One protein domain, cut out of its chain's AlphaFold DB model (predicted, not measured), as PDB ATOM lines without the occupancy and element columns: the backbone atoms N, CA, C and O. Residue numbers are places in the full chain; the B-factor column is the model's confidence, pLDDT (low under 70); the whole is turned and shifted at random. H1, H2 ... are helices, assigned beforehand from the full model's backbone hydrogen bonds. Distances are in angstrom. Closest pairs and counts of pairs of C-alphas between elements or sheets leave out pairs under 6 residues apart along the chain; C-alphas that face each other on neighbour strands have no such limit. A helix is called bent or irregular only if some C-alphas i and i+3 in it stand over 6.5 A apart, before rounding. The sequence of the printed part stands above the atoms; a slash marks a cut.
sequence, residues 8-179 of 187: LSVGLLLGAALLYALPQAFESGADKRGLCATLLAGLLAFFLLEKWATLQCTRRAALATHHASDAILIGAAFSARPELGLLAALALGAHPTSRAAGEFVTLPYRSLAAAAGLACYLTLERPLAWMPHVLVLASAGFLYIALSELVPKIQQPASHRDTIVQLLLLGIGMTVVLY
ATOM      1  N   LEU A   8     168.339 176.920 134.078       84.69
ATOM      2  CA  LEU A   8     169.201 177.860 133.367       84.69
ATOM      3  C   LEU A   8     168.812 178.009 131.886       84.69
ATOM      4  O   LEU A   8     168.655 179.134 131.423       84.69
ATOM      5  N   SER A   9     168.618 176.904 131.155       82.88
ATOM      6  CA  SER A   9     168.190 176.928 129.745       82.88
ATOM      7  C   SER A   9     166.814 177.573 129.589       82.88
ATOM      8  O   SER A   9     166.653 178.465 128.760       82.88
ATOM      9  N   VAL A  10     165.850 177.194 130.436       88.50
ATOM     10  CA  VAL A  10     164.512 177.809 130.453       88.50
ATOM     11  C   VAL A  10     164.617 179.307 130.746       88.50
ATOM     12  O   VAL A  10     163.948 180.108 130.100       88.50
ATOM     13  N   GLY A  11     165.491 179.707 131.675       90.00
ATOM     14  CA  GLY A  11     165.718 181.108 132.029       90.00
ATOM     15  C   GLY A  11     166.313 181.918 130.881       90.00
ATOM     16  O   GLY A  11     165.868 183.035 130.632       90.00
ATOM     17  N   LEU A  12     167.271 181.345 130.147       87.81
ATOM     18  CA  LEU A  12     167.861 181.957 128.954       87.81
ATOM     19  C   LEU A  12     166.828 182.120 127.829       87.81
ATOM     20  O   LEU A  12     166.748 183.188 127.234       87.81
ATOM     21  N   LEU A  13     166.008 181.100 127.556       87.69
ATOM     22  CA  LEU A  13     164.976 181.162 126.511       87.69
ATOM     23  C   LEU A  13     163.866 182.158 126.866       87.69
ATOM     24  O   LEU A  13     163.497 183.002 126.049       87.69
ATOM     25  N   LEU A  14     163.370 182.100 128.105       91.44
ATOM     26  CA  LEU A  14     162.327 183.001 128.585       91.44
ATOM     27  C   LEU A  14     162.833 184.449 128.650       91.44
ATOM     28  O   LEU A  14     162.118 185.366 128.251       91.44
ATOM     29  N   GLY A  15     164.082 184.649 129.079       90.38
ATOM     30  CA  GLY A  15     164.758 185.941 129.035       90.38
ATOM     31  C   GLY A  15     164.908 186.466 127.608       90.38
ATOM     32  O   GLY A  15     164.535 187.605 127.339       90.38
ATOM     33  N   ALA A  16     165.403 185.649 126.672       87.06
ATOM     34  CA  ALA A  16     165.612 186.061 125.278       87.06
ATOM     35  C   ALA A  16     164.299 186.479 124.607       87.06
ATOM     36  O   ALA A  16     164.256 187.492 123.906       87.06
ATOM     37  N   ALA A  17     163.219 185.741 124.874       90.38
ATOM     38  CA  ALA A  17     161.893 186.068 124.377       90.38
ATOM     39  C   ALA A  17     161.332 187.345 125.018       90.38
ATOM     40  O   ALA A  17     161.011 188.298 124.311       90.38
ATOM     41  N   LEU A  18     161.204 187.376 126.348       93.50
ATOM     42  CA  LEU A  18     160.419 188.397 127.053       93.50
ATOM     43  C   LEU A  18     161.190 189.671 127.384       93.50
ATOM     44  O   LEU A  18     160.576 190.729 127.471       93.50
ATOM     45  N   LEU A  19     162.502 189.582 127.596       90.19
ATOM     46  CA  LEU A  19     163.322 190.709 128.050       90.19
ATOM     47  C   LEU A  19     164.092 191.373 126.907       90.19
ATOM     48  O   LEU A  19     164.645 192.451 127.102       90.19
ATOM     49  N   TYR A  20     164.118 190.757 125.722       87.12
ATOM     50  CA  TYR A  20     164.798 191.316 124.558       87.12
ATOM     51  C   TYR A  20     163.939 191.325 123.289       87.12
ATOM     52  O   TYR A  20     163.551 192.394 122.822       87.12
ATOM     53  N   ALA A  21     163.628 190.155 122.722       86.31
ATOM     54  CA  ALA A  21     163.106 190.083 121.356       86.31
ATOM     55  C   ALA A  21     161.677 190.635 121.245       86.31
ATOM     56  O   ALA A  21     161.365 191.373 120.310       86.31
ATOM     57  N   LEU A  22     160.813 190.320 122.216       90.88
ATOM     58  CA  LEU A  22     159.436 190.812 122.238       90.88
ATOM     59  C   LEU A  22     159.360 192.335 122.495       90.88
ATOM     60  O   LEU A  22     158.700 193.010 121.703       90.88
ATOM     61  N   PRO A  23     160.046 192.911 123.511       90.19
ATOM     62  CA  PRO A  23     160.110 194.366 123.684       90.19
ATOM     63  C   PRO A  23     160.632 195.089 122.441       90.19
ATOM     64  O   PRO A  23     159.983 196.010 121.954       90.19
ATOM     65  N   GLN A  24     161.736 194.609 121.859       87.06
ATOM     66  CA  GLN A  24     162.331 195.215 120.669       87.06
ATOM     67  C   GLN A  24     161.371 195.214 119.471       87.06
ATOM     68  O   GLN A  24     161.294 196.191 118.725       87.06
ATOM     69  N   ALA A  25     160.606 194.135 119.285       88.81
ATOM     70  CA  ALA A  25     159.593 194.089 118.242       88.81
ATOM     71  C   ALA A  25     158.469 195.104 118.487       88.81
ATOM     72  O   ALA A  25     158.047 195.777 117.548       88.81
ATOM     73  N   PHE A  26     158.004 195.264 119.727       90.94
ATOM     74  CA  PHE A  26     156.957 196.235 120.053       90.94
ATOM     75  C   PHE A  26     157.424 197.696 119.995       90.94
ATOM     76  O   PHE A  26     156.611 198.578 119.711       90.94
ATOM     77  N   GLU A  27     158.712 197.955 120.217       89.88
ATOM     78  CA  GLU A  27     159.330 199.282 120.101       89.88
ATOM     79  C   GLU A  27     159.667 199.673 118.654       89.88
ATOM     80  O   GLU A  27     159.908 200.842 118.366       89.88
ATOM     81  N   SER A  28     159.617 198.728 117.711       85.69
ATOM     82  CA  SER A  28     159.967 198.953 116.299       85.69
ATOM     83  C   SER A  28     159.019 199.872 115.509       85.69
ATOM     84  O   SER A  28     159.303 200.199 114.358       85.69
ATOM     85  N   GLY A  29     157.870 200.247 116.081       85.56
ATOM     86  CA  GLY A  29     156.840 201.046 115.405       85.56
ATOM     87  C   GLY A  29     155.921 200.262 114.456       85.56
ATOM     88  O   GLY A  29     155.047 200.864 113.836       85.56
ATOM     89  N   ALA A  30     156.074 198.936 114.346       88.25
ATOM     90  CA  ALA A  30     155.149 198.085 113.596       88.25
ATOM     91  C   ALA A  30     153.753 198.008 114.250       88.25
ATOM     92  O   ALA A  30     153.588 198.254 115.449       88.25
ATOM     93  N   ASP A  31     152.736 197.637 113.463       92.06
ATOM     94  CA  ASP A  31     151.372 197.478 113.973       92.06
ATOM     95  C   ASP A  31     151.315 196.414 115.078       92.06
ATOM     96  O   ASP A  31     151.528 195.222 114.849       92.06
ATOM     97  N   LYS A  32     150.971 196.850 116.293       93.94
ATOM     98  CA  LYS A  32     150.908 195.994 117.483       93.94
ATOM     99  C   LYS A  32     149.903 194.858 117.315       93.94
ATOM    100  O   LYS A  32     150.138 193.772 117.839       93.94
ATOM    101  N   ARG A  33     148.797 195.077 116.590       94.38
ATOM    102  CA  ARG A  33     147.809 194.017 116.331       94.38
ATOM    103  C   ARG A  33     148.401 192.940 115.424       94.38
ATOM    104  O   ARG A  33     148.289 191.764 115.762       94.38
ATOM    105  N   GLY A  34     149.088 193.331 114.351       92.19
ATOM    106  CA  GLY A  34     149.853 192.428 113.487       92.19
ATOM    107  C   GLY A  34     150.935 191.644 114.236       92.19
ATOM    108  O   GLY A  34     151.035 190.426 114.077       92.19
ATOM    109  N   LEU A  35     151.681 192.297 115.132       93.50
ATOM    110  CA  LEU A  35     152.668 191.623 115.984       93.50
ATOM    111  C   LEU A  35     152.011 190.606 116.926       93.50
ATOM    112  O   LEU A  35     152.435 189.456 116.971       93.50
ATOM    113  N   CYS A  36     150.933 190.967 117.625       95.38
ATOM    114  CA  CYS A  36     150.203 190.019 118.473       95.38
ATOM    115  C   CYS A  36     149.627 188.839 117.672       95.38
ATOM    116  O   CYS A  36     149.696 187.698 118.128       95.38
ATOM    117  N   ALA A  37     149.099 189.089 116.469       95.12
ATOM    118  CA  ALA A  37     148.619 188.037 115.577       95.12
ATOM    119  C   ALA A  37     149.758 187.102 115.145       95.12
ATOM    120  O   ALA A  37     149.579 185.888 115.131       95.12
ATOM    121  N   THR A  38     150.941 187.652 114.870       91.31
ATOM    122  CA  THR A  38     152.147 186.881 114.529       91.31
ATOM    123  C   THR A  38     152.621 186.034 115.703       91.31
ATOM    124  O   THR A  38     152.967 184.871 115.512       91.31
ATOM    125  N   LEU A  39     152.587 186.574 116.926       94.12
ATOM    126  CA  LEU A  39     152.939 185.839 118.144       94.12
ATOM    127  C   LEU A  39     152.009 184.638 118.335       94.12
ATOM    128  O   LEU A  39     152.470 183.519 118.551       94.12
ATOM    129  N   LEU A  40     150.699 184.873 118.218       94.94
ATOM    130  CA  LEU A  40     149.680 183.837 118.353       94.94
ATOM    131  C   LEU A  40     149.803 182.781 117.250       94.94
ATOM    132  O   LEU A  40     149.803 181.588 117.544       94.94
ATOM    133  N   ALA A  41     149.937 183.212 115.995       90.69
ATOM    134  CA  ALA A  41     150.131 182.320 114.861       90.69
ATOM    135  C   ALA A  41     151.406 181.484 115.024       90.69
ATOM    136  O   ALA A  41     151.376 180.284 114.771       90.69
ATOM    137  N   GLY A  42     152.494 182.087 115.512       86.62
ATOM    138  CA  GLY A  42     153.737 181.396 115.838       86.62
ATOM    139  C   GLY A  42     153.542 180.330 116.916       86.62
ATOM    140  O   GLY A  42     153.904 179.179 116.699       86.62
ATOM    141  N   LEU A  43     152.913 180.674 118.045       90.62
ATOM    142  CA  LEU A  43     152.620 179.720 119.124       90.62
ATOM    143  C   LEU A  43     151.745 178.555 118.639       90.62
ATOM    144  O   LEU A  43     152.041 177.399 118.935       90.62
ATOM    145  N   LEU A  44     150.697 178.846 117.860       89.50
ATOM    146  CA  LEU A  44     149.842 177.825 117.250       89.50
ATOM    147  C   LEU A  44     150.619 176.955 116.259       89.50
ATOM    148  O   LEU A  44     150.440 175.741 116.256       89.50
ATOM    149  N   ALA A  45     151.494 177.544 115.444       82.25
ATOM    150  CA  ALA A  45     152.327 176.806 114.505       82.25
ATOM    151  C   ALA A  45     153.296 175.866 115.232       82.25
ATOM    152  O   ALA A  45     153.344 174.690 114.889       82.25
ATOM    153  N   PHE A  46     154.009 176.328 116.266       79.06
ATOM    154  CA  PHE A  46     154.890 175.471 117.070       79.06
ATOM    155  C   PHE A  46     154.119 174.345 117.768       79.06
ATOM    156  O   PHE A  46     154.549 173.193 117.717       79.06
ATOM    157  N   PHE A  47     152.941 174.648 118.318       84.50
ATOM    158  CA  PHE A  47     152.048 173.634 118.873       84.50
ATOM    159  C   PHE A  47     151.630 172.593 117.830       84.50
ATOM    160  O   PHE A  47     151.720 171.393 118.082       84.50
ATOM    161  N   LEU A  48     151.179 173.026 116.650       81.88
ATOM    162  CA  LEU A  48     150.763 172.125 115.575       81.88
ATOM    163  C   LEU A  48     151.937 171.301 115.045       81.88
ATOM    164  O   LEU A  48     151.755 170.118 114.773       81.88
ATOM    165  N   LEU A  49     153.129 171.891 114.936       70.25
ATOM    166  CA  LEU A  49     154.349 171.195 114.533       70.25
ATOM    167  C   LEU A  49     154.716 170.100 115.538       70.25
ATOM    168  O   LEU A  49     154.933 168.964 115.122       70.25
ATOM    169  N   GLU A  50     154.713 170.385 116.843       72.12
ATOM    170  CA  GLU A  50     154.970 169.370 117.876       72.12
ATOM    171  C   GLU A  50     153.853 168.317 117.932       72.12
ATOM    172  O   GLU A  50     154.109 167.113 118.056       72.12
ATOM    173  N   LYS A  51     152.593 168.738 117.790       76.56
ATOM    174  CA  LYS A  51     151.454 167.820 117.773       76.56
ATOM    175  C   LYS A  51     151.537 166.878 116.580       76.56
ATOM    176  O   LYS A  51     151.361 165.675 116.747       76.56
ATOM    177  N   TRP A  52     151.832 167.406 115.398       70.12
ATOM    178  CA  TRP A  52     151.996 166.621 114.183       70.12
ATOM    179  C   TRP A  52     153.187 165.674 114.294       70.12
ATOM    180  O   TRP A  52     153.032 164.495 113.993       70.12
ATOM    181  N   ALA A  53     154.322 166.148 114.814       66.06
ATOM    182  CA  ALA A  53     155.491 165.333 115.135       66.06
ATOM    183  C   ALA A  53     155.130 164.134 116.022       66.06
ATOM    184  O   ALA A  53     155.478 163.000 115.709       66.06
ATOM    185  N   THR A  54     154.364 164.377 117.086       66.50
ATOM    186  CA  THR A  54     153.903 163.337 118.018       66.50
ATOM    187  C   THR A  54     152.910 162.366 117.374       66.50
ATOM    188  O   THR A  54     152.874 161.191 117.729       66.50
ATOM    189  N   LEU A  55     152.101 162.840 116.423       67.88
ATOM    190  CA  LEU A  55     151.160 162.013 115.663       67.88
ATOM    191  C   LEU A  55     151.849 161.161 114.588       67.88
ATOM    192  O   LEU A  55     151.239 160.221 114.077       67.88
ATOM    193  N   GLN A  56     153.105 161.449 114.232       64.44
ATOM    194  CA  GLN A  56     153.834 160.615 113.285       64.44
ATOM    195  C   GLN A  56     154.211 159.281 113.937       64.44
ATOM    196  O   GLN A  56     154.957 159.223 114.913       64.44
ATOM    197  N   CYS A  57     153.743 158.179 113.348       59.50
ATOM    198  CA  CYS A  57     154.003 156.825 113.846       59.50
ATOM    199  C   CYS A  57     155.497 156.427 113.755       59.50
ATOM    200  O   CYS A  57     155.946 155.490 114.416       59.50
ATOM    201  N   THR A  58     156.293 157.149 112.956       58.50
ATOM    202  CA  THR A  58     157.745 156.973 112.823       58.50
ATOM    203  C   THR A  58     158.527 157.983 113.657       58.50
ATOM    204  O   THR A  58     158.631 159.159 113.314       58.50
ATOM    205  N   ARG A  59     159.209 157.476 114.691       58.84
ATOM    206  CA  ARG A  59     160.092 158.218 115.615       58.84
ATOM    207  C   ARG A  59     161.085 159.176 114.930       58.84
ATOM    208  O   ARG A  59     161.417 160.206 115.500       58.84
ATOM    209  N   ARG A  60     161.547 158.856 113.712       53.59
ATOM    210  CA  ARG A  60     162.497 159.666 112.918       53.59
ATOM    211  C   ARG A  60     161.932 161.008 112.449       53.59
ATOM    212  O   ARG A  60     162.665 161.989 112.432       53.59
ATOM    213  N   ALA A  61     160.658 161.062 112.079       53.19
ATOM    214  CA  ALA A  61     160.064 162.297 111.579       53.19
ATOM    215  C   ALA A  61     159.715 163.267 112.718       53.19
ATOM    216  O   ALA A  61     159.911 164.469 112.576       53.19
ATOM    217  N   ALA A  62     159.335 162.731 113.882       55.09
ATOM    218  CA  ALA A  62     159.181 163.506 115.111       55.09
ATOM    219  C   ALA A  62     160.503 164.150 115.583       55.09
ATOM    220  O   ALA A  62     160.522 165.266 116.095       55.09
ATOM    221  N   LEU A  63     161.628 163.451 115.392       56.12
ATOM    222  CA  LEU A  63     162.969 163.982 115.665       56.12
ATOM    223  C   LEU A  63     163.344 165.105 114.683       56.12
ATOM    224  O   LEU A  63     163.860 166.140 115.099       56.12
ATOM    225  N   ALA A  64     163.045 164.937 113.393       53.88
ATOM    226  CA  ALA A  64     163.366 165.926 112.364       53.88
ATOM    227  C   ALA A  64     162.666 167.279 112.591       53.88
ATOM    228  O   ALA A  64     163.286 168.325 112.407       53.88
ATOM    229  N   THR A  65     161.408 167.277 113.039       57.56
ATOM    230  CA  THR A  65     160.651 168.506 113.333       57.56
ATOM    231  C   THR A  65     161.202 169.272 114.534       57.56
ATOM    232  O   THR A  65     161.238 170.497 114.483       57.56
ATOM    233  N   HIS A  66     161.686 168.578 115.572       61.31
ATOM    234  CA  HIS A  66     162.320 169.219 116.732       61.31
ATOM    235  C   HIS A  66     163.655 169.883 116.367       61.31
ATOM    236  O   HIS A  66     163.899 171.034 116.717       61.31
ATOM    237  N   HIS A  67     164.509 169.201 115.598       61.53
ATOM    238  CA  HIS A  67     165.759 169.810 115.132       61.53
ATOM    239  C   HIS A  67     165.513 170.983 114.177       61.53
ATOM    240  O   HIS A  67     166.261 171.960 114.198       61.53
ATOM    241  N   ALA A  68     164.461 170.905 113.357       56.88
ATOM    242  CA  ALA A  68     164.072 171.992 112.468       56.88
ATOM    243  C   ALA A  68     163.579 173.223 113.245       56.88
ATOM    244  O   ALA A  68     164.002 174.332 112.927       56.88
ATOM    245  N   SER A  69     162.746 173.052 114.280       62.59
ATOM    246  CA  SER A  69     162.291 174.174 115.114       62.59
ATOM    247  C   SER A  69     163.451 174.852 115.842       62.59
ATOM    248  O   SER A  69     163.546 176.077 115.813       62.59
ATOM    249  N   ASP A  70     164.372 174.072 116.415       66.19
ATOM    250  CA  ASP A  70     165.545 174.595 117.127       66.19
ATOM    251  C   ASP A  70     166.458 175.389 116.180       66.19
ATOM    252  O   ASP A  70     166.912 176.487 116.504       66.19
ATOM    253  N   ALA A  71     166.681 174.870 114.969       62.59
ATOM    254  CA  ALA A  71     167.477 175.521 113.934       62.59
ATOM    255  C   ALA A  71     166.862 176.838 113.438       62.59
ATOM    256  O   ALA A  71     167.575 177.834 113.301       62.59
ATOM    257  N   ILE A  72     165.549 176.854 113.185       62.44
ATOM    258  CA  ILE A  72     164.816 178.061 112.772       62.44
ATOM    259  C   ILE A  72     164.927 179.133 113.858       62.44
ATOM    260  O   ILE A  72     165.178 180.296 113.546       62.44
ATOM    261  N   LEU A  73     164.802 178.746 115.130       68.31
ATOM    262  CA  LEU A  73     164.888 179.671 116.257       68.31
ATOM    263  C   LEU A  73     166.291 180.243 116.449       68.31
ATOM    264  O   LEU A  73     166.438 181.450 116.641       68.31
ATOM    265  N   ILE A  74     167.327 179.411 116.324       69.06
ATOM    266  CA  ILE A  74     168.721 179.868 116.357       69.06
ATOM    267  C   ILE A  74     168.995 180.819 115.183       69.06
ATOM    268  O   ILE A  74     169.575 181.884 115.381       69.06
ATOM    269  N   GLY A  75     168.536 180.484 113.973       63.25
ATOM    270  CA  GLY A  75     168.677 181.338 112.792       63.25
ATOM    271  C   GLY A  75     167.970 182.688 112.939       63.25
ATOM    272  O   GLY A  75     168.551 183.728 112.632       63.25
ATOM    273  N   ALA A  76     166.745 182.691 113.469       64.62
ATOM    274  CA  ALA A  76     166.000 183.916 113.740       64.62
ATOM    275  C   ALA A  76     166.700 184.784 114.800       64.62
ATOM    276  O   ALA A  76     166.798 186.000 114.632       64.62
ATOM    277  N   ALA A  77     167.262 184.165 115.843       69.00
ATOM    278  CA  ALA A  77     168.046 184.866 116.852       69.00
ATOM    279  C   ALA A  77     169.346 185.454 116.288       69.00
ATOM    280  O   ALA A  77     169.638 186.609 116.574       69.00
ATOM    281  N   PHE A  78     170.080 184.729 115.434       68.75
ATOM    282  CA  PHE A  78     171.260 185.264 114.740       68.75
ATOM    283  C   PHE A  78     170.919 186.414 113.788       68.75
ATOM    284  O   PHE A  78     171.683 187.373 113.698       68.75
ATOM    285  N   SER A  79     169.774 186.340 113.102       62.28
ATOM    286  CA  SER A  79     169.289 187.433 112.251       62.28
ATOM    287  C   SER A  79     168.985 188.687 113.075       62.28
ATOM    288  O   SER A  79     169.304 189.796 112.650       62.28
ATOM    289  N   ALA A  80     168.433 188.525 114.280       65.56
ATOM    290  CA  ALA A  80     168.239 189.628 115.212       65.56
ATOM    291  C   ALA A  80     169.576 190.200 115.708       65.56
ATOM    292  O   ALA A  80     169.847 191.387 115.514       65.56
ATOM    293  N   ARG A  81     170.408 189.354 116.334       66.00
ATOM    294  CA  ARG A  81     171.757 189.682 116.806       66.00
ATOM    295  C   ARG A  81     172.659 188.446 116.960       66.00
ATOM    296  O   ARG A  81     172.204 187.421 117.472       66.00
ATOM    297  N   PRO A  82     173.971 188.563 116.683       66.31
ATOM    298  CA  PRO A  82     174.928 187.479 116.905       66.31
ATOM    299  C   PRO A  82     174.980 186.967 118.352       66.31
ATOM    300  O   PRO A  82     175.055 185.760 118.576       66.31
ATOM    301  N   GLU A  83     174.904 187.864 119.339       68.50
ATOM    302  CA  GLU A  83     175.006 187.512 120.760       68.50
ATOM    303  C   GLU A  83     173.812 186.665 121.216       68.50
ATOM    304  O   GLU A  83     173.964 185.706 121.972       68.50
ATOM    305  N   LEU A  84     172.620 186.973 120.703       68.12
ATOM    306  CA  LEU A  84     171.397 186.222 120.991       68.12
ATOM    307  C   LEU A  84     171.370 184.882 120.287       68.12
ATOM    308  O   LEU A  84     170.938 183.900 120.881       68.12
ATOM    309  N   GLY A  85     171.845 184.838 119.042       68.69
ATOM    310  CA  GLY A  85     172.040 183.586 118.322       68.69
ATOM    311  C   GLY A  85     172.930 182.627 119.109       68.69
ATOM    312  O   GLY A  85     172.588 181.456 119.271       68.69
ATOM    313  N   LEU A  86     174.026 183.139 119.683       69.75
ATOM    314  CA  LEU A  86     174.923 182.356 120.527       69.75
ATOM    315  C   LEU A  86     174.252 181.911 121.836       69.75
ATOM    316  O   LEU A  86     174.333 180.733 122.183       69.75
ATOM    317  N   LEU A  87     173.564 182.811 122.544       72.38
ATOM    318  CA  LEU A  87     172.849 182.470 123.780       72.38
ATOM    319  C   LEU A  87     171.745 181.433 123.541       72.38
ATOM    320  O   LEU A  87     171.627 180.489 124.318       72.38
ATOM    321  N   ALA A  88     170.979 181.565 122.457       74.19
ATOM    322  CA  ALA A  88     169.958 180.602 122.063       74.19
ATOM    323  C   ALA A  88     170.586 179.242 121.734       74.19
ATOM    324  O   ALA A  88     170.158 178.225 122.275       74.19
ATOM    325  N   ALA A  89     171.648 179.216 120.923       72.12
ATOM    326  CA  ALA A  89     172.356 177.984 120.590       72.12
ATOM    327  C   ALA A  89     172.903 177.270 121.839       72.12
ATOM    328  O   ALA A  89     172.779 176.050 121.956       72.12
ATOM    329  N   LEU A  90     173.455 178.022 122.797       71.88
ATOM    330  CA  LEU A  90     173.922 177.479 124.074       71.88
ATOM    331  C   LEU A  90     172.761 176.991 124.950       71.88
ATOM    332  O   LEU A  90     172.856 175.908 125.520       71.88
ATOM    333  N   ALA A  91     171.663 177.742 125.040       74.00
ATOM    334  CA  ALA A  91     170.500 177.382 125.849       74.00
ATOM    335  C   ALA A  91     169.823 176.095 125.350       74.00
ATOM    336  O   ALA A  91     169.566 175.191 126.149       74.00
ATOM    337  N   LEU A  92     169.597 175.998 124.035       71.06
ATOM    338  CA  LEU A  92     169.022 174.831 123.357       71.06
ATOM    339  C   LEU A  92     169.980 173.628 123.361       71.06
ATOM    340  O   LEU A  92     169.554 172.497 123.593       71.06
ATOM    341  N   GLY A  93     171.284 173.860 123.175       66.19
ATOM    342  CA  GLY A  93     172.306 172.812 123.256       66.19
ATOM    343  C   GLY A  93     172.493 172.253 124.670       66.19
ATOM    344  O   GLY A  93     172.718 171.057 124.839       66.19
ATOM    345  N   ALA A  94     172.359 173.099 125.696       62.91
ATOM    346  CA  ALA A  94     172.426 172.702 127.101       62.91
ATOM    347  C   ALA A  94     171.120 172.078 127.622       62.91
ATOM    348  O   ALA A  94     171.100 171.565 128.741       62.91
ATOM    349  N   HIS A  95     170.037 172.108 126.837       66.44
ATOM    350  CA  HIS A  95     168.743 171.580 127.236       66.44
ATOM    351  C   HIS A  95     168.758 170.029 127.253       66.44
ATOM    352  O   HIS A  95     168.770 169.396 126.203       66.44
ATOM    353  N   PRO A  96     168.714 169.371 128.430       46.47
ATOM    354  CA  PRO A  96     168.934 167.929 128.583       46.47
ATOM    355  C   PRO A  96     167.750 167.054 128.134       46.47
ATOM    356  O   PRO A  96     167.868 165.826 128.128       46.47
ATOM    357  N   THR A  97     166.605 167.659 127.796       49.78
ATOM    358  CA  THR A  97     165.451 166.979 127.180       49.78
ATOM    359  C   THR A  97     165.473 167.097 125.655       49.78
ATOM    360  O   THR A  97     164.844 166.279 124.984       49.78
ATOM    361  N   SER A  98     166.282 168.011 125.094       46.69
ATOM    362  CA  SER A  98     166.726 167.874 123.715       46.69
ATOM    363  C   SER A  98     167.653 166.656 123.706       46.69
ATOM    364  O   SER A  98     168.797 166.657 124.159       46.69
ATOM    365  N   ARG A  99     167.152 165.526 123.202       45.78
ATOM    366  CA  ARG A  99     168.006 164.357 122.919       45.78
ATOM    367  C   ARG A  99     169.115 164.701 121.902       45.78
ATOM    368  O   ARG A  99     170.021 163.908 121.671       45.78
ATOM    369  N   ALA A 100     169.055 165.917 121.362       43.22
ATOM    370  CA  ALA A 100     170.022 166.604 120.544       43.22
ATOM    371  C   ALA A 100     171.373 166.869 121.235       43.22
ATOM    372  O   ALA A 100     172.369 166.920 120.527       43.22
ATOM    373  N   ALA A 101     171.489 166.935 122.569       39.25
ATOM    374  CA  ALA A 101     172.805 167.101 123.218       39.25
ATOM    375  C   ALA A 101     173.819 165.977 122.874       39.25
ATOM    376  O   ALA A 101     175.027 166.195 122.944       39.25
ATOM    377  N   GLY A 102     173.351 164.792 122.450       37.25
ATOM    378  CA  GLY A 102     174.206 163.706 121.943       37.25
ATOM    379  C   GLY A 102     174.408 163.690 120.420       37.25
ATOM    380  O   GLY A 102     175.440 163.220 119.950       37.25
ATOM    381  N   GLU A 103     173.463 164.222 119.636       45.16
ATOM    382  CA  GLU A 103     173.486 164.175 118.160       45.16
ATOM    383  C   GLU A 103     173.887 165.504 117.501       45.16
ATOM    384  O   GLU A 103     174.316 165.495 116.348       45.16
ATOM    385  N   PHE A 104     173.911 166.620 118.244       39.69
ATOM    386  CA  PHE A 104     174.582 167.865 117.848       39.69
ATOM    387  C   PHE A 104     176.092 167.656 117.647       39.69
ATOM    388  O   PHE A 104     176.751 168.478 117.026       39.69
ATOM    389  N   VAL A 105     176.676 166.555 118.117       39.88
ATOM    390  CA  VAL A 105     178.076 166.206 117.821       39.88
ATOM    391  C   VAL A 105     178.232 165.570 116.428       39.88
ATOM    392  O   VAL A 105     179.331 165.581 115.878       39.88
ATOM    393  N   THR A 106     177.154 165.092 115.793       39.97
ATOM    394  CA  THR A 106     177.232 164.553 114.427       39.97
ATOM    395  C   THR A 106     177.064 165.648 113.372       39.97
ATOM    396  O   THR A 106     176.141 166.464 113.393       39.97
ATOM    397  N   LEU A 107     178.002 165.661 112.425       38.06
ATOM    398  CA  LEU A 107     178.274 166.743 111.475       38.06
ATOM    399  C   LEU A 107     177.112 167.220 110.565       38.06
ATOM    400  O   LEU A 107     177.112 168.414 110.264       38.06
ATOM    401  N   PRO A 108     176.126 166.405 110.118       46.84
ATOM    402  CA  PRO A 108     175.207 166.842 109.057       46.84
ATOM    403  C   PRO A 108     174.074 167.767 109.525       46.84
ATOM    404  O   PRO A 108     173.586 168.569 108.736       46.84
ATOM    405  N   TYR A 109     173.647 167.704 110.791       42.97
ATOM    406  CA  TYR A 109     172.531 168.532 111.278       42.97
ATOM    407  C   TYR A 109     172.988 169.905 111.780       42.97
ATOM    408  O   TYR A 109     172.260 170.883 111.623       42.97
ATOM    409  N   ARG A 110     174.222 170.019 112.299       43.28
ATOM    410  CA  ARG A 110     174.856 171.320 112.592       43.28
ATOM    411  C   ARG A 110     175.033 172.152 111.336       43.28
ATOM    412  O   ARG A 110     174.763 173.346 111.371       43.28
ATOM    413  N   SER A 111     175.461 171.529 110.243       46.62
ATOM    414  CA  SER A 111     175.615 172.207 108.962       46.62
ATOM    415  C   SER A 111     174.272 172.537 108.326       46.62
ATOM    416  O   SER A 111     174.173 173.607 107.755       46.62
ATOM    417  N   LEU A 112     173.224 171.717 108.475       48.44
ATOM    418  CA  LEU A 112     171.884 172.045 107.965       48.44
ATOM    419  C   LEU A 112     171.202 173.165 108.759       48.44
ATOM    420  O   LEU A 112     170.601 174.048 108.164       48.44
ATOM    421  N   ALA A 113     171.330 173.165 110.087       50.03
ATOM    422  CA  ALA A 113     170.806 174.225 110.943       50.03
ATOM    423  C   ALA A 113     171.577 175.540 110.763       50.03
ATOM    424  O   ALA A 113     170.972 176.598 110.605       50.03
ATOM    425  N   ALA A 114     172.912 175.467 110.714       49.66
ATOM    426  CA  ALA A 114     173.753 176.613 110.394       49.66
ATOM    427  C   ALA A 114     173.531 177.084 108.955       49.66
ATOM    428  O   ALA A 114     173.496 178.283 108.741       49.66
ATOM    429  N   ALA A 115     173.320 176.191 107.985       52.53
ATOM    430  CA  ALA A 115     173.002 176.553 106.605       52.53
ATOM    431  C   ALA A 115     171.586 177.103 106.465       52.53
ATOM    432  O   ALA A 115     171.399 177.978 105.643       52.53
ATOM    433  N   ALA A 116     170.603 176.663 107.254       52.50
ATOM    434  CA  ALA A 116     169.262 177.244 107.267       52.50
ATOM    435  C   ALA A 116     169.264 178.626 107.934       52.50
ATOM    436  O   ALA A 116     168.661 179.556 107.411       52.50
ATOM    437  N   GLY A 117     169.989 178.789 109.046       54.00
ATOM    438  CA  GLY A 117     170.192 180.083 109.700       54.00
ATOM    439  C   GLY A 117     171.012 181.050 108.845       54.00
ATOM    440  O   GLY A 117     170.634 182.208 108.705       54.00
ATOM    441  N   LEU A 118     172.079 180.564 108.207       53.31
ATOM    442  CA  LEU A 118     172.900 181.319 107.264       53.31
ATOM    443  C   LEU A 118     172.130 181.611 105.976       53.31
ATOM    444  O   LEU A 118     172.180 182.732 105.508       53.31
ATOM    445  N   ALA A 119     171.370 180.665 105.425       56.03
ATOM    446  CA  ALA A 119     170.505 180.911 104.276       56.03
ATOM    447  C   ALA A 119     169.452 181.954 104.627       56.03
ATOM    448  O   ALA A 119     169.295 182.890 103.864       56.03
ATOM    449  N   CYS A 120     168.801 181.868 105.790       51.84
ATOM    450  CA  CYS A 120     167.866 182.885 106.269       51.84
ATOM    451  C   CYS A 120     168.555 184.256 106.411       51.84
ATOM    452  O   CYS A 120     168.050 185.252 105.905       51.84
ATOM    453  N   TYR A 121     169.754 184.302 107.003       54.94
ATOM    454  CA  TYR A 121     170.572 185.514 107.118       54.94
ATOM    455  C   TYR A 121     170.987 186.098 105.754       54.94
ATOM    456  O   TYR A 121     170.983 187.312 105.590       54.94
ATOM    457  N   LEU A 122     171.321 185.246 104.779       56.38
ATOM    458  CA  LEU A 122     171.806 185.638 103.451       56.38
ATOM    459  C   LEU A 122     170.680 185.929 102.443       56.38
ATOM    460  O   LEU A 122     170.892 186.726 101.538       56.38
ATOM    461  N   THR A 123     169.506 185.295 102.564       49.44
ATOM    462  CA  THR A 123     168.353 185.504 101.658       49.44
ATOM    463  C   THR A 123     167.408 186.604 102.121       49.44
ATOM    464  O   THR A 123     166.638 187.114 101.311       49.44
ATOM    465  N   LEU A 124     167.478 187.030 103.385       52.50
ATOM    466  CA  LEU A 124     166.817 188.250 103.843       52.50
ATOM    467  C   LEU A 124     167.615 189.481 103.377       52.50
ATOM    468  O   LEU A 124     168.195 190.206 104.184       52.50
ATOM    469  N   GLU A 125     167.611 189.757 102.071       49.34
ATOM    470  CA  GLU A 125     167.831 191.114 101.563       49.34
ATOM    471  C   GLU A 125     166.710 191.997 102.143       49.34
ATOM    472  O   GLU A 125     165.551 191.915 101.741       49.34
ATOM    473  N   ARG A 126     167.010 192.739 103.216       54.78
ATOM    474  CA  ARG A 126     165.998 193.325 104.110       54.78
ATOM    475  C   ARG A 126     165.244 194.503 103.480       54.78
ATOM    476  O   ARG A 126     165.819 195.585 103.371       54.78
ATOM    477  N   PRO A 127     163.910 194.436 103.346       52.72
ATOM    478  CA  PRO A 127     163.078 195.541 103.785       52.72
ATOM    479  C   PRO A 127     163.057 195.538 105.321       52.72
ATOM    480  O   PRO A 127     162.649 194.564 105.956       52.72
ATOM    481  N   LEU A 128     163.461 196.653 105.935       60.66
ATOM    482  CA  LEU A 128     163.462 196.884 107.391       60.66
ATOM    483  C   LEU A 128     162.105 196.561 108.073       60.66
ATOM    484  O   LEU A 128     162.047 196.333 109.278       60.66
ATOM    485  N   ALA A 129     161.024 196.488 107.291       71.44
ATOM    486  CA  ALA A 129     159.647 196.272 107.726       71.44
ATOM    487  C   ALA A 129     159.332 194.875 108.306       71.44
ATOM    488  O   ALA A 129     158.391 194.748 109.087       71.44
ATOM    489  N   TRP A 130     160.080 193.820 107.954       77.25
ATOM    490  CA  TRP A 130     159.737 192.440 108.365       77.25
ATOM    491  C   TRP A 130     160.421 191.999 109.662       77.25
ATOM    492  O   TRP A 130     159.959 191.065 110.318       77.25
ATOM    493  N   MET A 131     161.486 192.691 110.072       80.44
ATOM    494  CA  MET A 131     162.264 192.352 111.268       80.44
ATOM    495  C   MET A 131     161.410 192.187 112.540       80.44
ATOM    496  O   MET A 131     161.611 191.203 113.254       80.44
ATOM    497  N   PRO A 132     160.421 193.057 112.821       86.94
ATOM    498  CA  PRO A 132     159.600 192.927 114.025       86.94
ATOM    499  C   PRO A 132     158.799 191.622 114.060       86.94
ATOM    500  O   PRO A 132     158.643 191.011 115.113       86.94
ATOM    501  N   HIS A 133     158.346 191.147 112.900       85.75
ATOM    502  CA  HIS A 133     157.588 189.903 112.780       85.75
ATOM    503  C   HIS A 133     158.494 188.682 112.977       85.75
ATOM    504  O   HIS A 133     158.095 187.718 113.624       85.75
ATOM    505  N   VAL A 134     159.737 188.746 112.489       81.12
ATOM    506  CA  VAL A 134     160.750 187.702 112.713       81.12
ATOM    507  C   VAL A 134     161.120 187.603 114.195       81.12
ATOM    508  O   VAL A 134     161.174 186.500 114.735       81.12
ATOM    509  N   LEU A 135     161.313 188.741 114.871       85.12
ATOM    510  CA  LEU A 135     161.572 188.791 116.315       85.12
ATOM    511  C   LEU A 135     160.420 188.185 117.117       85.12
ATOM    512  O   LEU A 135     160.647 187.374 118.010       85.12
ATOM    513  N   VAL A 136     159.182 188.533 116.769       90.69
ATOM    514  CA  VAL A 136     157.993 187.963 117.410       90.69
ATOM    515  C   VAL A 136     157.890 186.457 117.175       90.69
ATOM    516  O   VAL A 136     157.586 185.718 118.109       90.69
ATOM    517  N   LEU A 137     158.160 185.991 115.956       84.25
ATOM    518  CA  LEU A 137     158.150 184.566 115.634       84.25
ATOM    519  C   LEU A 137     159.227 183.803 116.425       84.25
ATOM    520  O   LEU A 137     158.957 182.715 116.935       84.25
ATOM    521  N   ALA A 138     160.418 184.389 116.587       81.75
ATOM    522  CA  ALA A 138     161.477 183.834 117.428       81.75
ATOM    523  C   ALA A 138     161.052 183.768 118.904       81.75
ATOM    524  O   ALA A 138     161.170 182.719 119.540       81.75
ATOM    525  N   SER A 139     160.476 184.856 119.429       89.50
ATOM    526  CA  SER A 139     159.918 184.901 120.784       89.50
ATOM    527  C   SER A 139     158.839 183.844 120.998       89.50
ATOM    528  O   SER A 139     158.813 183.220 122.056       89.50
ATOM    529  N   ALA A 140     157.976 183.600 120.005       89.25
ATOM    530  CA  ALA A 140     156.942 182.572 120.075       89.25
ATOM    531  C   ALA A 140     157.542 181.179 120.308       89.25
ATOM    532  O   ALA A 140     157.088 180.461 121.196       89.25
ATOM    533  N   GLY A 141     158.580 180.800 119.556       81.38
ATOM    534  CA  GLY A 141     159.195 179.481 119.720       81.38
ATOM    535  C   GLY A 141     160.002 179.344 121.007       81.38
ATOM    536  O   GLY A 141     159.901 178.319 121.674       81.38
ATOM    537  N   PHE A 142     160.724 180.387 121.428       86.56
ATOM    538  CA  PHE A 142     161.394 180.391 122.733       86.56
ATOM    539  C   PHE A 142     160.409 180.267 123.897       86.56
ATOM    540  O   PHE A 142     160.648 179.478 124.811       86.56
ATOM    541  N   LEU A 143     159.286 180.993 123.851       90.56
ATOM    542  CA  LEU A 143     158.213 180.863 124.837       90.56
ATOM    543  C   LEU A 143     157.627 179.459 124.837       90.56
ATOM    544  O   LEU A 143     157.444 178.878 125.902       90.56
ATOM    545  N   TYR A 144     157.347 178.914 123.657       87.00
ATOM    546  CA  TYR A 144     156.763 177.591 123.524       87.00
ATOM    547  C   TYR A 144     157.659 176.502 124.134       87.00
ATOM    548  O   TYR A 144     157.183 175.728 124.960       87.00
ATOM    549  N   ILE A 145     158.959 176.502 123.810       82.56
ATOM    550  CA  ILE A 145     159.939 175.554 124.365       82.56
ATOM    551  C   ILE A 145     160.082 175.736 125.881       82.56
ATOM    552  O   ILE A 145     159.988 174.777 126.646       82.56
ATOM    553  N   ALA A 146     160.252 176.977 126.346       86.88
ATOM    554  CA  ALA A 146     160.405 177.256 127.771       86.88
ATOM    555  C   ALA A 146     159.175 176.810 128.582       86.88
ATOM    556  O   ALA A 146     159.311 176.231 129.661       86.88
ATOM    557  N   LEU A 147     157.965 177.055 128.069       88.12
ATOM    558  CA  LEU A 147     156.717 176.697 128.740       88.12
ATOM    559  C   LEU A 147     156.433 175.193 128.684       88.12
ATOM    560  O   LEU A 147     155.986 174.639 129.691       88.12
ATOM    561  N   SER A 148     156.714 174.521 127.561       83.50
ATOM    562  CA  SER A 148     156.515 173.072 127.430       83.50
ATOM    563  C   SER A 148     157.428 172.274 128.367       83.50
ATOM    564  O   SER A 148     157.055 171.193 128.813       83.50
ATOM    565  N   GLU A 149     158.576 172.832 128.757       81.25
ATOM    566  CA  GLU A 149     159.448 172.264 129.787       81.25
ATOM    567  C   GLU A 149     159.040 172.628 131.215       81.25
ATOM    568  O   GLU A 149     159.155 171.807 132.133       81.25
ATOM    569  N   LEU A 150     158.617 173.876 131.428       84.75
ATOM    570  CA  LEU A 150     158.353 174.410 132.758       84.75
ATOM    571  C   LEU A 150     157.040 173.873 133.337       84.75
ATOM    572  O   LEU A 150     157.003 173.477 134.504       84.75
ATOM    573  N   VAL A 151     155.977 173.817 132.529       86.94
ATOM    574  CA  VAL A 151     154.633 173.423 132.984       86.94
ATOM    575  C   VAL A 151     154.599 171.991 133.536       86.94
ATOM    576  O   VAL A 151     154.132 171.824 134.667       86.94
ATOM    577  N   PRO A 152     155.142 170.959 132.854       81.50
ATOM    578  CA  PRO A 152     155.146 169.598 133.392       81.50
ATOM    579  C   PRO A 152     155.916 169.469 134.709       81.50
ATOM    580  O   PRO A 152     155.606 168.598 135.516       81.50
ATOM    581  N   LYS A 153     156.920 170.322 134.942       80.06
ATOM    582  CA  LYS A 153     157.741 170.286 136.161       80.06
ATOM    583  C   LYS A 153     157.045 170.893 137.360       80.06
ATOM    584  O   LYS A 153     157.169 170.352 138.449       80.06
ATOM    585  N   ILE A 154     156.298 171.974 137.155       83.31
ATOM    586  CA  ILE A 154     155.488 172.585 138.218       83.31
ATOM    587  C   ILE A 154     154.430 171.593 138.725       83.31
ATOM    588  O   ILE A 154     154.079 171.608 139.900       83.31
ATOM    589  N   GLN A 155     153.944 170.709 137.850       86.50
ATOM    590  CA  GLN A 155     152.948 169.692 138.192       86.50
ATOM    591  C   GLN A 155     153.532 168.457 138.898       86.50
ATOM    592  O   GLN A 155     152.773 167.645 139.424       86.50
ATOM    593  N   GLN A 156     154.858 168.286 138.916       84.06
ATOM    594  CA  GLN A 156     155.506 167.159 139.586       84.06
ATOM    595  C   GLN A 156     155.792 167.490 141.060       84.06
ATOM    596  O   GLN A 156     156.237 168.599 141.359       84.06
ATOM    597  N   PRO A 157     155.600 166.539 141.995       80.19
ATOM    598  CA  PRO A 157     156.002 166.729 143.384       80.19
ATOM    599  C   PRO A 157     157.516 166.966 143.470       80.19
ATOM    600  O   PRO A 157     158.301 166.105 143.071       80.19
ATOM    601  N   ALA A 158     157.927 168.117 143.998       81.25
ATOM    602  CA  ALA A 158     159.329 168.500 144.149       81.25
ATOM    603  C   ALA A 158     159.632 168.896 145.598       81.25
ATOM    604  O   ALA A 158     158.769 169.407 146.314       81.25
ATOM    605  N   SER A 159     160.871 168.672 146.037       88.00
ATOM    606  CA  SER A 159     161.335 169.169 147.334       88.00
ATOM    607  C   SER A 159     161.426 170.698 147.326       88.00
ATOM    608  O   SER A 159     161.748 171.305 146.309       88.00
ATOM    609  N   HIS A 160     161.252 171.351 148.477       85.69
ATOM    610  CA  HIS A 160     161.449 172.803 148.588       85.69
ATOM    611  C   HIS A 160     162.843 173.256 148.120       85.69
ATOM    612  O   HIS A 160     162.977 174.318 147.513       85.69
ATOM    613  N   ARG A 161     163.888 172.448 148.367       87.19
ATOM    614  CA  ARG A 161     165.252 172.740 147.884       87.19
ATOM    615  C   ARG A 161     165.319 172.741 146.360       87.19
ATOM    616  O   ARG A 161     165.947 173.623 145.786       87.19
ATOM    617  N   ASP A 162     164.638 171.794 145.734       84.75
ATOM    618  CA  ASP A 162     164.575 171.640 144.283       84.75
ATOM    619  C   ASP A 162     163.884 172.854 143.648       84.75
ATOM    620  O   ASP A 162     164.415 173.461 142.720       84.75
ATOM    621  N   THR A 163     162.760 173.298 144.215       86.31
ATOM    622  CA  THR A 163     162.066 174.511 143.757       86.31
ATOM    623  C   THR A 163     162.943 175.761 143.867       86.31
ATOM    624  O   THR A 163     162.996 176.552 142.927       86.31
ATOM    625  N   ILE A 164     163.661 175.938 144.983       90.31
ATOM    626  CA  ILE A 164     164.559 177.090 145.177       90.31
ATOM    627  C   ILE A 164     165.700 177.063 144.156       90.31
ATOM    628  O   ILE A 164     165.975 178.078 143.521       90.31
ATOM    629  N   VAL A 165     166.342 175.908 143.961       89.06
ATOM    630  CA  VAL A 165     167.421 175.751 142.972       89.06
ATOM    631  C   VAL A 165     166.908 176.051 141.563       89.06
ATOM    632  O   VAL A 165     167.560 176.782 140.820       89.06
ATOM    633  N   GLN A 166     165.722 175.558 141.199       88.25
ATOM    634  CA  GLN A 166     165.110 175.840 139.902       88.25
ATOM    635  C   GLN A 166     164.814 177.333 139.713       88.25
ATOM    636  O   GLN A 166     165.116 177.870 138.648       88.25
ATOM    637  N   LEU A 167     164.260 178.005 140.729       90.44
ATOM    638  CA  LEU A 167     163.966 179.439 140.684       90.44
ATOM    639  C   LEU A 167     165.247 180.269 140.530       90.44
ATOM    640  O   LEU A 167     165.292 181.185 139.711       90.44
ATOM    641  N   LEU A 168     166.302 179.920 141.272       91.69
ATOM    642  CA  LEU A 168     167.600 180.585 141.174       91.69
ATOM    643  C   LEU A 168     168.217 180.400 139.788       91.69
ATOM    644  O   LEU A 168     168.654 181.373 139.185       91.69
ATOM    645  N   LEU A 169     168.215 179.181 139.245       90.00
ATOM    646  CA  LEU A 169     168.742 178.917 137.904       90.00
ATOM    647  C   LEU A 169     167.947 179.650 136.813       90.00
ATOM    648  O   LEU A 169     168.554 180.189 135.888       90.00
ATOM    649  N   LEU A 170     166.616 179.714 136.943       90.62
ATOM    650  CA  LEU A 170     165.747 180.488 136.051       90.62
ATOM    651  C   LEU A 170     166.107 181.978 136.091       90.62
ATOM    652  O   LEU A 170     166.328 182.590 135.045       90.62
ATOM    653  N   GLY A 171     166.229 182.539 137.297       93.00
ATOM    654  CA  GLY A 171     166.612 183.934 137.497       93.00
ATOM    655  C   GLY A 171     168.014 184.247 136.972       93.00
ATOM    656  O   GLY A 171     168.207 185.278 136.329       93.00
ATOM    657  N   ILE A 172     168.980 183.344 137.167       92.00
ATOM    658  CA  ILE A 172     170.340 183.484 136.626       92.00
ATOM    659  C   ILE A 172     170.290 183.536 135.098       92.00
ATOM    660  O   ILE A 172     170.876 184.442 134.512       92.00
ATOM    661  N   GLY A 173     169.558 182.626 134.446       88.94
ATOM    662  CA  GLY A 173     169.416 182.623 132.987       88.94
ATOM    663  C   GLY A 173     168.827 183.932 132.453       88.94
ATOM    664  O   GLY A 173     169.381 184.530 131.534       88.94
ATOM    665  N   MET A 174     167.764 184.438 133.083       91.44
ATOM    666  CA  MET A 174     167.166 185.729 132.718       91.44
ATOM    667  C   MET A 174     168.126 186.905 132.930       91.44
ATOM    668  O   MET A 174     168.204 187.796 132.087       91.44
ATOM    669  N   THR A 175     168.879 186.897 134.031       90.50
ATOM    670  CA  THR A 175     169.859 187.947 134.353       90.50
ATOM    671  C   THR A 175     171.004 187.968 133.343       90.50
ATOM    672  O   THR A 175     171.419 189.040 132.913       90.50
ATOM    673  N   VAL A 176     171.479 186.795 132.907       88.00
ATOM    674  CA  VAL A 176     172.476 186.678 131.833       88.00
ATOM    675  C   VAL A 176     171.947 187.325 130.557       88.00
ATOM    676  O   VAL A 176     172.643 188.143 129.959       88.00
ATOM    677  N   VAL A 177     170.706 187.030 130.160       86.56
ATOM    678  CA  VAL A 177     170.116 187.682 128.983       86.56
ATOM    679  C   VAL A 177     170.027 189.187 129.177       86.56
ATOM    680  O   VAL A 177     170.445 189.909 128.286       86.56
ATOM    681  N   LEU A 178     169.538 189.681 130.314       85.69
ATOM    682  CA  LEU A 178     169.480 191.125 130.561       85.69
ATOM    683  C   LEU A 178     170.847 191.789 130.396       85.69
ATOM    684  O   LEU A 178     170.937 192.821 129.748       85.69
ATOM    685  N   TYR A 179     171.907 191.173 130.919       84.31
ATOM    686  CA  TYR A 179     173.258 191.721 130.833       84.31
ATOM    687  C   TYR A 179     173.813 191.773 129.399       84.31
ATOM    688  O   TYR A 179     174.478 192.738 129.031       84.31
TER     689      TYR A 179
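What this domain is: This is residues 8 to 179 of the 187 residues of the protein "ZIP family metal transporter" of Massilia psychrophila (UniProt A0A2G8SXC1). H7 runs through the middle of an all-helix body, with H1, H2 and H3 packed round it. H4 covers H1 and H3, H6 packs on H3, and H8 packs on H1, while residues 155 to 162 stick out. The 172 printed residues hold eight named helices, H1 to H8 in order, and no named strand. The whole is compact, with a radius of gyration of the C-alphas of 16.2 A and spans of 50 by 37 by 28 A.

Where its parts are: H1, residues 8 to 27, begins at C-alpha 8 (169.201, 177.860, 133.367) and is only just irregular: C-alphas 19 and 22 are 7.0 A apart. H2 is residues 32 to 55 (34.0 A), H3 59 to 80 (32.5 A), H4 82 to 93, H5 100 to 103, H6 107 to 123 and H7 131 to 154 (34.1 A). H8, residues 160 to 179, ends at C-alpha 179 (173.258, 191.721, 130.833).

How they stand to each other: H1 and H3 are the hub, touching four helices each. The closest C-alphas of H1 and H7 are Ala 17 and Ser 139, 4.3 A, at a shallow tilt of 32 degrees, opposite ways. H1 touches H8 (Gly 11 and Leu 170, 4.1 A) at a steep 40 degrees, the same way. H2 touches H7 (Leu 43 and Ala 140, 5.3 A). H3 forms hairpins with H2 (Ala 53 and Ala 62, 4.1 A) and H4 (Phe 78 and Gly 85, 4.0 A), each touching by a part of H3, and touches H6 (Gly 75 and Gly 117, 3.7 A). H5 is close to H4 but not clearly touching. Every O i to N i+4 pair is within hydrogen-bond range in H2, H4 and H8; the figures are 12 of 16 in H1, 17 of 18 in H3, 12 of 13 in H6 and 18 of 20 in H7, and H5 is too short for such a pair.

The domain as a whole: The C-alphas farthest apart, Glu 125 and Ser 159, are 51.2 A apart. The printed part has no cut and no long link. Mean pLDDT of the printed part is 73.8, under 70 in residues 53 to 86 and 93 to 128.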